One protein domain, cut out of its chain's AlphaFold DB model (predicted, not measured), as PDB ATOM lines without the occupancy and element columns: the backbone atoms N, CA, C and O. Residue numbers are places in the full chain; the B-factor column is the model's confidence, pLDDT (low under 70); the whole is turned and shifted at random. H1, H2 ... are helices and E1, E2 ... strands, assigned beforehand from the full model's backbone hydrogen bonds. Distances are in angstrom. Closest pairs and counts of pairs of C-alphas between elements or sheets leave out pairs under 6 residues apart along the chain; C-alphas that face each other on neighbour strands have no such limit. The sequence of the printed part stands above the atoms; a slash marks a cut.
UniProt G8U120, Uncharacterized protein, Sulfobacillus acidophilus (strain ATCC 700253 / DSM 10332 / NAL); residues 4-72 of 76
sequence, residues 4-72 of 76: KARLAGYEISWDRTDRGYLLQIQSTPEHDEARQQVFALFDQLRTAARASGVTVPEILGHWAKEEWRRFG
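This is residues 4 to 72 of the 76 residues of an uncharacterized protein of Sulfobacillus acidophilus (strain ATCC 700253 / DSM 10332 / NAL) (UniProt G8U120). What shape does the model have? A long helix, H1, makes a shaft that leads from a small three-stranded sheet at one end to a second helix, H2, which turns off at the other end. What is it built of? The printed part has 69 residues, in the order E1, E2, E3, H1, H2; the sheet, E1 - E2 - E3, is antiparallel, and the class is mixed, helices and strands. How compact is it? It is extended, with a radius of gyration of the C-alphas of 19.5 A and spans of 57 by 31 by 20 A.

Where are the strands? E1 is residues 4 to 7, from C-alpha 4 at (167.784, 182.842, 124.262); E2 is residues 10 to 17, 22.0 A long, and E3 residues 20 to 27, 23.2 A. Where are the helices? H1 is residues 29 to 51, 32.9 A long, and H2 residues 56 to 71, 22.2 A, ending at C-alpha 71 at (143.505, 173.161, 152.090).

How do the strands pair? They form a meander, each strand the antiparallel neighbour of the one before, and both pairs are hairpins. N 5 and O 12 are 2.8 A apart in E1 and E2, and N 13 and O 24 2.8 A in E2 and E3, within hydrogen-bond range. Where do the helices stand? H1 only grazes the sheet, with its residues 29 to 35; its closest C-alphas to E2 are those of His 31 and Tyr 10, 7.4 A. H1 and H2 are close but not clearly touching, Arg 46 and Val 56 having the closest C-alphas at 7.9 A, and their lines are only just about perpendicular, at 71 degrees. What of the helix backbones? In H1 and H2 every O i to N i+4 pair is within hydrogen-bond range.

How far does it reach? The two C-alphas farthest apart are those of Asp 18 and Ser 52, 58.4 A. Is it continuous and confident? The printed part has no cut, its four links are tight, and no printed residue is under 70 in pLDDT.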
ATOM      1  N   LYS A   4     168.548 184.087 124.123       75.00
ATOM      2  CA  LYS A   4     167.784 182.842 124.262       75.00
ATOM      3  C   LYS A   4     167.956 182.270 125.663       75.00
ATOM      4  O   LYS A   4     169.072 182.225 126.176       75.00
ATOM      5  N   ALA A   5     166.863 181.820 126.262       80.25
ATOM      6  CA  ALA A   5     166.844 181.099 127.526       80.25
ATOM      7  C   ALA A   5     165.928 179.878 127.399       80.25
ATOM      8  O   ALA A   5     164.883 179.950 126.758       80.25
ATOM      9  N   ARG A   6     166.308 178.760 128.020       75.88
ATOM     10  CA  ARG A   6     165.460 177.565 128.113       75.88
ATOM     11  C   ARG A   6     164.973 177.402 129.542       75.88
ATOM     12  O   ARG A   6     165.786 177.388 130.463       75.88
ATOM     13  N   LEU A   7     163.663 177.278 129.720       75.25
ATOM     14  CA  LEU A   7     163.041 177.088 131.025       75.25
ATOM     15  C   LEU A   7     161.872 176.107 130.908       75.25
ATOM     16  O   LEU A   7     160.965 176.329 130.116       75.25
ATOM     17  N   ALA A   8     161.888 175.044 131.719       77.06
ATOM     18  CA  ALA A   8     160.769 174.109 131.884       77.06
ATOM     19  C   ALA A   8     160.151 173.579 130.565       77.06
ATOM     20  O   ALA A   8     158.932 173.492 130.452       77.06
ATOM     21  N   GLY A   9     160.982 173.251 129.569       77.12
ATOM     22  CA  GLY A   9     160.506 172.750 128.269       77.12
ATOM     23  C   GLY A   9     160.067 173.839 127.282       77.12
ATOM     24  O   GLY A   9     159.488 173.533 126.243       77.12
ATOM     25  N   TYR A  10     160.356 175.108 127.575       80.19
ATOM     26  CA  TYR A  10     160.124 176.237 126.678       80.19
ATOM     27  C   TYR A  10     161.436 176.935 126.324       80.19
ATOM     28  O   TYR A  10     162.302 177.146 127.176       80.19
ATOM     29  N   GLU A  11     161.566 177.323 125.063       84.62
ATOM     30  CA  GLU A  11     162.599 178.205 124.548       84.62
ATOM     31  C   GLU A  11     162.030 179.625 124.439       84.62
ATOM     32  O   GLU A  11     161.041 179.882 123.752       84.62
ATOM     33  N   ILE A  12     162.639 180.547 125.178       85.38
ATOM     34  CA  ILE A  12     162.267 181.957 125.238       85.38
ATOM     35  C   ILE A  12     163.365 182.731 124.520       85.38
ATOM     36  O   ILE A  12     164.510 182.735 124.977       85.38
ATOM     37  N   SER A  13     163.035 183.395 123.418       84.06
ATOM     38  CA  SER A  13     163.940 184.316 122.736       84.06
ATOM     39  C   SER A  13     163.402 185.738 122.798       84.06
ATOM     40  O   SER A  13     162.203 185.984 122.665       84.06
ATOM     41  N   TRP A  14     164.295 186.699 123.027       83.69
ATOM     42  CA  TRP A  14     163.991 188.106 122.807       83.69
ATOM     43  C   TRP A  14     164.879 188.651 121.694       83.69
ATOM     44  O   TRP A  14     166.094 188.422 121.693       83.69
ATOM     45  N   ASP A  15     164.288 189.461 120.816       82.81
ATOM     46  CA  ASP A  15     165.019 190.283 119.856       82.81
ATOM     47  C   ASP A  15     164.608 191.759 119.940       82.81
ATOM     48  O   ASP A  15     163.481 192.102 120.301       82.81
ATOM     49  N   ARG A  16     165.550 192.655 119.643       79.88
ATOM     50  CA  ARG A  16     165.314 194.099 119.575       79.88
ATOM     51  C   ARG A  16     165.234 194.493 118.108       79.88
ATOM     52  O   ARG A  16     166.241 194.486 117.411       79.88
ATOM     53  N   THR A  17     164.038 194.864 117.681       81.19
ATOM     54  CA  THR A  17     163.726 195.338 116.330       81.19
ATOM     55  C   THR A  17     163.604 196.863 116.312       81.19
ATOM     56  O   THR A  17     163.440 197.489 117.363       81.19
ATOM     57  N   ASP A  18     163.595 197.469 115.124       80.50
ATOM     58  CA  ASP A  18     163.398 198.920 114.959       80.50
ATOM     59  C   ASP A  18     162.029 199.411 115.473       80.50
ATOM     60  O   ASP A  18     161.834 200.601 115.706       80.50
ATOM     61  N   ARG A  19     161.075 198.491 115.684       77.69
ATOM     62  CA  ARG A  19     159.725 198.765 116.206       77.69
ATOM     63  C   ARG A  19     159.557 198.451 117.697       77.69
ATOM     64  O   ARG A  19     158.472 198.668 118.230       77.69
ATOM     65  N   GLY A  20     160.589 197.938 118.373       80.00
ATOM     66  CA  GLY A  20     160.531 197.555 119.788       80.00
ATOM     67  C   GLY A  20     161.077 196.154 120.068       80.00
ATOM     68  O   GLY A  20     161.889 195.620 119.312       80.00
ATOM     69  N   TYR A  21     160.646 195.554 121.177       80.75
ATOM     70  CA  TYR A  21     161.089 194.226 121.611       80.75
ATOM     71  C   TYR A  21     160.129 193.143 121.110       80.75
ATOM     72  O   TYR A  21     158.922 193.239 121.325       80.75
ATOM     73  N   LEU A  22     160.669 192.105 120.475       82.38
ATOM     74  CA  LEU A  22     159.946 190.900 120.094       82.38
ATOM     75  C   LEU A  22     160.295 189.793 121.089       82.38
ATOM     76  O   LEU A  22     161.443 189.368 121.152       82.38
ATOM     77  N   LEU A  23     159.307 189.338 121.856       82.88
ATOM     78  CA  LEU A  23     159.420 188.165 122.717       82.88
ATOM     79  C   LEU A  23     158.787 186.971 121.996       82.88
ATOM     80  O   LEU A  23     157.614 187.028 121.632       82.88
ATOM     81  N   GLN A  24     159.542 185.896 121.804       81.81
ATOM     82  CA  GLN A  24     159.037 184.625 121.298       81.81
ATOM     83  C   GLN A  24     159.173 183.570 122.392       81.81
ATOM     84  O   GLN A  24     160.215 183.439 123.030       81.81
ATOM     85  N   ILE A  25     158.098 182.824 122.611       83.50
ATOM     86  CA  ILE A  25     158.046 181.708 123.551       83.50
ATOM     87  C   ILE A  25     157.596 180.506 122.735       83.50
ATOM     88  O   ILE A  25     156.496 180.514 122.182       83.50
ATOM     89  N   GLN A  26     158.451 179.498 122.624       84.31
ATOM     90  CA  GLN A  26     158.186 178.277 121.870       84.31
ATOM     91  C   GLN A  26     158.366 177.079 122.797       84.31
ATOM     92  O   GLN A  26     159.268 177.069 123.626       84.31
ATOM     93  N   SER A  27     157.503 176.075 122.702       83.44
ATOM     94  CA  SER A  27     157.745 174.781 123.342       83.44
ATOM     95  C   SER A  27     158.923 174.086 122.659       83.44
ATOM     96  O   SER A  27     159.100 174.202 121.446       83.44
ATOM     97  N   THR A  28     159.750 173.371 123.425       84.56
ATOM     98  CA  THR A  28     160.733 172.471 122.818       84.56
ATOM     99  C   THR A  28     160.012 171.249 122.239       84.56
ATOM    100  O   THR A  28     158.967 170.855 122.767       84.56
ATOM    101  N   PRO A  29     160.556 170.612 121.185       83.75
ATOM    102  CA  PRO A  29     159.967 169.400 120.620       83.75
ATOM    103  C   PRO A  29     159.748 168.301 121.669       83.75
ATOM    104  O   PRO A  29     158.685 167.691 121.700       83.75
ATOM    105  N   GLU A  30     160.697 168.117 122.596       79.81
ATOM    106  CA  GLU A  30     160.569 167.112 123.662       79.81
ATOM    107  C   GLU A  30     159.415 167.432 124.626       79.81
ATOM    108  O   GLU A  30     158.714 166.533 125.089       79.81
ATOM    109  N   HIS A  31     159.192 168.717 124.926       83.19
ATOM    110  CA  HIS A  31     158.083 169.149 125.777       83.19
ATOM    111  C   HIS A  31     156.734 168.974 125.081       83.19
ATOM    112  O   HIS A  31     155.751 168.598 125.719       83.19
ATOM    113  N   ASP A  32     156.682 169.192 123.767       82.56
ATOM    114  CA  ASP A  32     155.486 168.931 122.973       82.56
ATOM    115  C   ASP A  32     155.156 167.440 122.881       82.56
ATOM    116  O   ASP A  32     153.992 167.069 123.047       82.56
ATOM    117  N   GLU A  33     156.156 166.578 122.704       83.31
ATOM    118  CA  GLU A  33     155.983 165.124 122.739       83.31
ATOM    119  C   GLU A  33     155.510 164.644 124.117       83.31
ATOM    120  O   GLU A  33     154.528 163.905 124.215       83.31
ATOM    121  N   ALA A  34     156.144 165.113 125.196       79.44
ATOM    122  CA  ALA A  34     155.727 164.791 126.559       79.44
ATOM    123  C   ALA A  34     154.287 165.257 126.832       79.44
ATOM    124  O   ALA A  34     153.475 164.514 127.388       79.44
ATOM    125  N   ARG A  35     153.931 166.464 126.380       80.62
ATOM    126  CA  ARG A  35     152.568 166.998 126.476       80.62
ATOM    127  C   ARG A  35     151.566 166.114 125.732       80.62
ATOM    128  O   ARG A  35     150.503 165.822 126.277       80.62
ATOM    129  N   GLN A  36     151.894 165.663 124.523       83.81
ATOM    130  CA  GLN A  36     151.037 164.760 123.751       83.81
ATOM    131  C   GLN A  36     150.840 163.412 124.454       83.81
ATOM    132  O   GLN A  36     149.712 162.929 124.525       83.81
ATOM    133  N   GLN A  37     151.896 162.834 125.030       80.50
ATOM    134  CA  GLN A  37     151.802 161.582 125.790       80.50
ATOM    135  C   GLN A  37     150.903 161.731 127.024       80.50
ATOM    136  O   GLN A  37     150.038 160.888 127.264       80.50
ATOM    137  N   VAL A  38     151.047 162.826 127.776       79.50
ATOM    138  CA  VAL A  38     150.191 163.115 128.938       79.50
ATOM    139  C   VAL A  38     148.731 163.276 128.518       79.50
ATOM    140  O   VAL A  38     147.848 162.707 129.161       79.50
ATOM    141  N   PHE A  39     148.458 163.996 127.428       81.75
ATOM    142  CA  PHE A  39     147.092 164.132 126.921       81.75
ATOM    143  C   PHE A  39     146.510 162.804 126.438       81.75
ATOM    144  O   PHE A  39     145.349 162.528 126.726       81.75
ATOM    145  N   ALA A  40     147.305 161.955 125.784       81.06
ATOM    146  CA  ALA A  40     146.864 160.625 125.373       81.06
ATOM    147  C   ALA A  40     146.491 159.748 126.581       81.06
ATOM    148  O   ALA A  40     145.440 159.106 126.578       81.06
ATOM    149  N   LEU A  41     147.300 159.766 127.646       82.50
ATOM    150  CA  LEU A  41     146.992 159.063 128.898       82.50
ATOM    151  C   LEU A  41     145.735 159.624 129.574       82.50
ATOM    152  O   LEU A  41     144.892 158.864 130.055       82.50
ATOM    153  N   PHE A  42     145.571 160.948 129.578       82.19
ATOM    154  CA  PHE A  42     144.376 161.590 130.118       82.19
ATOM    155  C   PHE A  42     143.121 161.229 129.317       82.19
ATOM    156  O   PHE A  42     142.061 161.000 129.896       82.19
ATOM    157  N   ASP A  43     143.230 161.114 127.994       82.00
ATOM    158  CA  ASP A  43     142.124 160.681 127.147       82.00
ATOM    159  C   ASP A  43     141.754 159.211 127.363       82.00
ATOM    160  O   ASP A  43     140.564 158.881 127.389       82.00
ATOM    161  N   GLN A  44     142.735 158.336 127.593       83.06
ATOM    162  CA  GLN A  44     142.478 156.948 127.992       83.06
ATOM    163  C   GLN A  44     141.758 156.886 129.342       83.06
ATOM    164  O   GLN A  44     140.733 156.211 129.457       83.06
ATOM    165  N   LEU A  45     142.227 157.648 130.336       81.88
ATOM    166  CA  LEU A  45     141.577 157.770 131.642       81.88
ATOM    167  C   LEU A  45     140.140 158.283 131.499       81.88
ATOM    168  O   LEU A  45     139.214 157.701 132.057       81.88
ATOM    169  N   ARG A  46     139.934 159.346 130.715       78.75
ATOM    170  CA  ARG A  46     138.617 159.931 130.442       78.75
ATOM    171  C   ARG A  46     137.680 158.930 129.772       78.75
ATOM    172  O   ARG A  46     136.499 158.873 130.112       78.75
ATOM    173  N   THR A  47     138.193 158.151 128.825       82.38
ATOM    174  CA  THR A  47     137.426 157.125 128.112       82.38
ATOM    175  C   THR A  47     137.026 155.992 129.054       82.38
ATOM    176  O   THR A  47     135.852 155.626 129.090       82.38
ATOM    177  N   ALA A  48     137.954 155.500 129.879       81.12
ATOM    178  CA  ALA A  48     137.674 154.493 130.901       81.12
ATOM    179  C   ALA A  48     136.668 155.000 131.950       81.12
ATOM    180  O   ALA A  48     135.709 154.300 132.271       81.12
ATOM    181  N   ALA A  49     136.826 156.240 132.419       77.38
ATOM    182  CA  ALA A  49     135.916 156.870 133.370       77.38
ATOM    183  C   ALA A  49     134.487 156.949 132.808       77.38
ATOM    184  O   ALA A  49     133.545 156.492 133.458       77.38
ATOM    185  N   ARG A  50     134.326 157.406 131.559       77.44
ATOM    186  CA  ARG A  50     133.020 157.414 130.882       77.44
ATOM    187  C   ARG A  50     132.427 156.017 130.725       77.44
ATOM    188  O   ARG A  50     131.234 155.855 130.957       77.44
ATOM    189  N   ALA A  51     133.235 155.021 130.360       80.69
ATOM    190  CA  ALA A  51     132.778 153.634 130.248       80.69
ATOM    191  C   ALA A  51     132.298 153.070 131.599       80.69
ATOM    192  O   ALA A  51     131.349 152.295 131.639       80.69
ATOM    193  N   SER A  52     132.903 153.509 132.706       79.88
ATOM    194  CA  SER A  52     132.469 153.185 134.071       79.88
ATOM    195  C   SER A  52     131.295 154.034 134.589       79.88
ATOM    196  O   SER A  52     130.907 153.892 135.744       79.88
ATOM    197  N   GLY A  53     130.725 154.916 133.759       79.81
ATOM    198  CA  GLY A  53     129.611 155.795 134.129       79.81
ATOM    199  C   GLY A  53     130.015 157.064 134.885       79.81
ATOM    200  O   GLY A  53     129.140 157.831 135.269       79.81
ATOM    201  N   VAL A  54     131.314 157.315 135.066       77.12
ATOM    202  CA  VAL A  54     131.837 158.500 135.752       77.12
ATOM    203  C   VAL A  54     131.925 159.669 134.773       77.12
ATOM    204  O   VAL A  54     132.605 159.623 133.741       77.12
ATOM    205  N   THR A  55     131.235 160.750 135.106       77.00
ATOM    206  CA  THR A  55     131.153 161.963 134.298       77.00
ATOM    207  C   THR A  55     132.242 162.972 134.679       77.00
ATOM    208  O   THR A  55     132.746 162.998 135.801       77.00
ATOM    209  N   VAL A  56     132.618 163.851 133.742       74.62
ATOM    210  CA  VAL A  56     133.611 164.917 134.000       74.62
ATOM    211  C   VAL A  56     133.240 165.784 135.221       74.62
ATOM    212  O   VAL A  56     134.133 166.048 136.026       74.62
ATOM    213  N   PRO A  57     131.968 166.186 135.433       77.94
ATOM    214  CA  PRO A  57     131.562 166.902 136.644       77.94
ATOM    215  C   PRO A  57     131.813 166.130 137.942       77.94
ATOM    216  O   PRO A  57     132.170 166.746 138.940       77.94
ATOM    217  N   GLU A  58     131.671 164.803 137.950       78.62
ATOM    218  CA  GLU A  58     131.938 163.982 139.140       78.62
ATOM    219  C   GLU A  58     133.431 163.896 139.447       78.62
ATOM    220  O   GLU A  58     133.820 164.016 140.607       78.62
ATOM    221  N   ILE A  59     134.276 163.770 138.417       78.38
ATOM    222  CA  ILE A  59     135.739 163.819 138.571       78.38
ATOM    223  C   ILE A  59     136.150 165.173 139.154       78.38
ATOM    224  O   ILE A  59     136.865 165.226 140.155       78.38
ATOM    225  N   LEU A  60     135.664 166.270 138.564       80.75
ATOM    226  CA  LEU A  60     135.968 167.624 139.029       80.75
ATOM    227  C   LEU A  60     135.422 167.884 140.436       80.75
ATOM    228  O   LEU A  60     136.117 168.473 141.258       80.75
ATOM    229  N   GLY A  61     134.212 167.413 140.740       84.81
ATOM    230  CA  GLY A  61     133.610 167.523 142.067       84.81
ATOM    231  C   GLY A  61     134.388 166.742 143.125       84.81
ATOM    232  O   GLY A  61     134.602 167.247 144.228       84.81
ATOM    233  N   HIS A  62     134.871 165.544 142.789       82.38
ATOM    234  CA  HIS A  62     135.727 164.754 143.671       82.38
ATOM    235  C   HIS A  62     137.059 165.461 143.939       82.38
ATOM    236  O   HIS A  62     137.465 165.584 145.093       82.38
ATOM    237  N   TRP A  63     137.699 165.989 142.894       84.19
ATOM    238  CA  TRP A  63     138.964 166.712 143.011       84.19
ATOM    239  C   TRP A  63     138.814 167.999 143.828       84.19
ATOM    240  O   TRP A  63     139.580 168.234 144.755       84.19
ATOM    241  N   ALA A  64     137.763 168.784 143.572       83.25
ATOM    242  CA  ALA A  64     137.455 169.979 144.353       83.25
ATOM    243  C   ALA A  64     137.206 169.646 145.833       83.25
ATOM    244  O   ALA A  64     137.680 170.357 146.717       83.25
ATOM    245  N   LYS A  65     136.508 168.538 146.121       88.06
ATOM    246  CA  LYS A  65     136.290 168.052 147.490       88.06
ATOM    247  C   LYS A  65     137.595 167.622 148.166       88.06
ATOM    248  O   LYS A  65     137.778 167.900 149.349       88.06
ATOM    249  N   GLU A  66     138.492 166.950 147.449       85.00
ATOM    250  CA  GLU A  66     139.816 166.570 147.955       85.00
ATOM    251  C   GLU A  66     140.700 167.786 148.235       85.00
ATOM    252  O   GLU A  66     141.311 167.862 149.302       85.00
ATOM    253  N   GLU A  67     140.719 168.759 147.326       82.56
ATOM    254  CA  GLU A  67     141.494 169.991 147.466       82.56
ATOM    255  C   GLU A  67     140.980 170.819 148.648       82.56
ATOM    256  O   GLU A  67     141.752 171.286 149.484       82.56
ATOM    257  N   TRP A  68     139.656 170.894 148.804       82.44
ATOM    258  CA  TRP A  68     139.026 171.519 149.961       82.44
ATOM    259  C   TRP A  68     139.268 170.736 151.257       82.44
ATOM    260  O   TRP A  68     139.395 171.329 152.320       82.44
ATOM    261  N   ARG A  69     139.422 169.408 151.211       84.56
ATOM    262  CA  ARG A  69     139.845 168.614 152.379       84.56
ATOM    263  C   ARG A  69     141.317 168.847 152.739       84.56
ATOM    264  O   ARG A  69     141.667 168.805 153.918       84.56
ATOM    265  N   ARG A  70     142.184 169.066 151.747       79.75
ATOM    266  CA  ARG A  70     143.620 169.330 151.940       79.75
ATOM    267  C   ARG A  70     143.904 170.744 152.439       79.75
ATOM    268  O   ARG A  70     144.753 170.901 153.313       79.75
ATOM    269  N   PHE A  71     143.210 171.738 151.890       79.06
ATOM    270  CA  PHE A  71     143.505 173.161 152.090       79.06
ATOM    271  C   PHE A  71     142.359 173.960 152.713       79.06
ATOM    272  O   PHE A  71     142.537 175.133 153.038       79.06
ATOM    273  N   GLY A  72     141.186 173.355 152.892       70.94
ATOM    274  CA  GLY A  72     140.081 173.981 153.602       70.94
ATOM    275  C   GLY A  72     140.425 174.216 155.072       70.94
ATOM    276  O   GLY A  72     141.338 173.586 155.620       70.94
TER     277      GLY A  72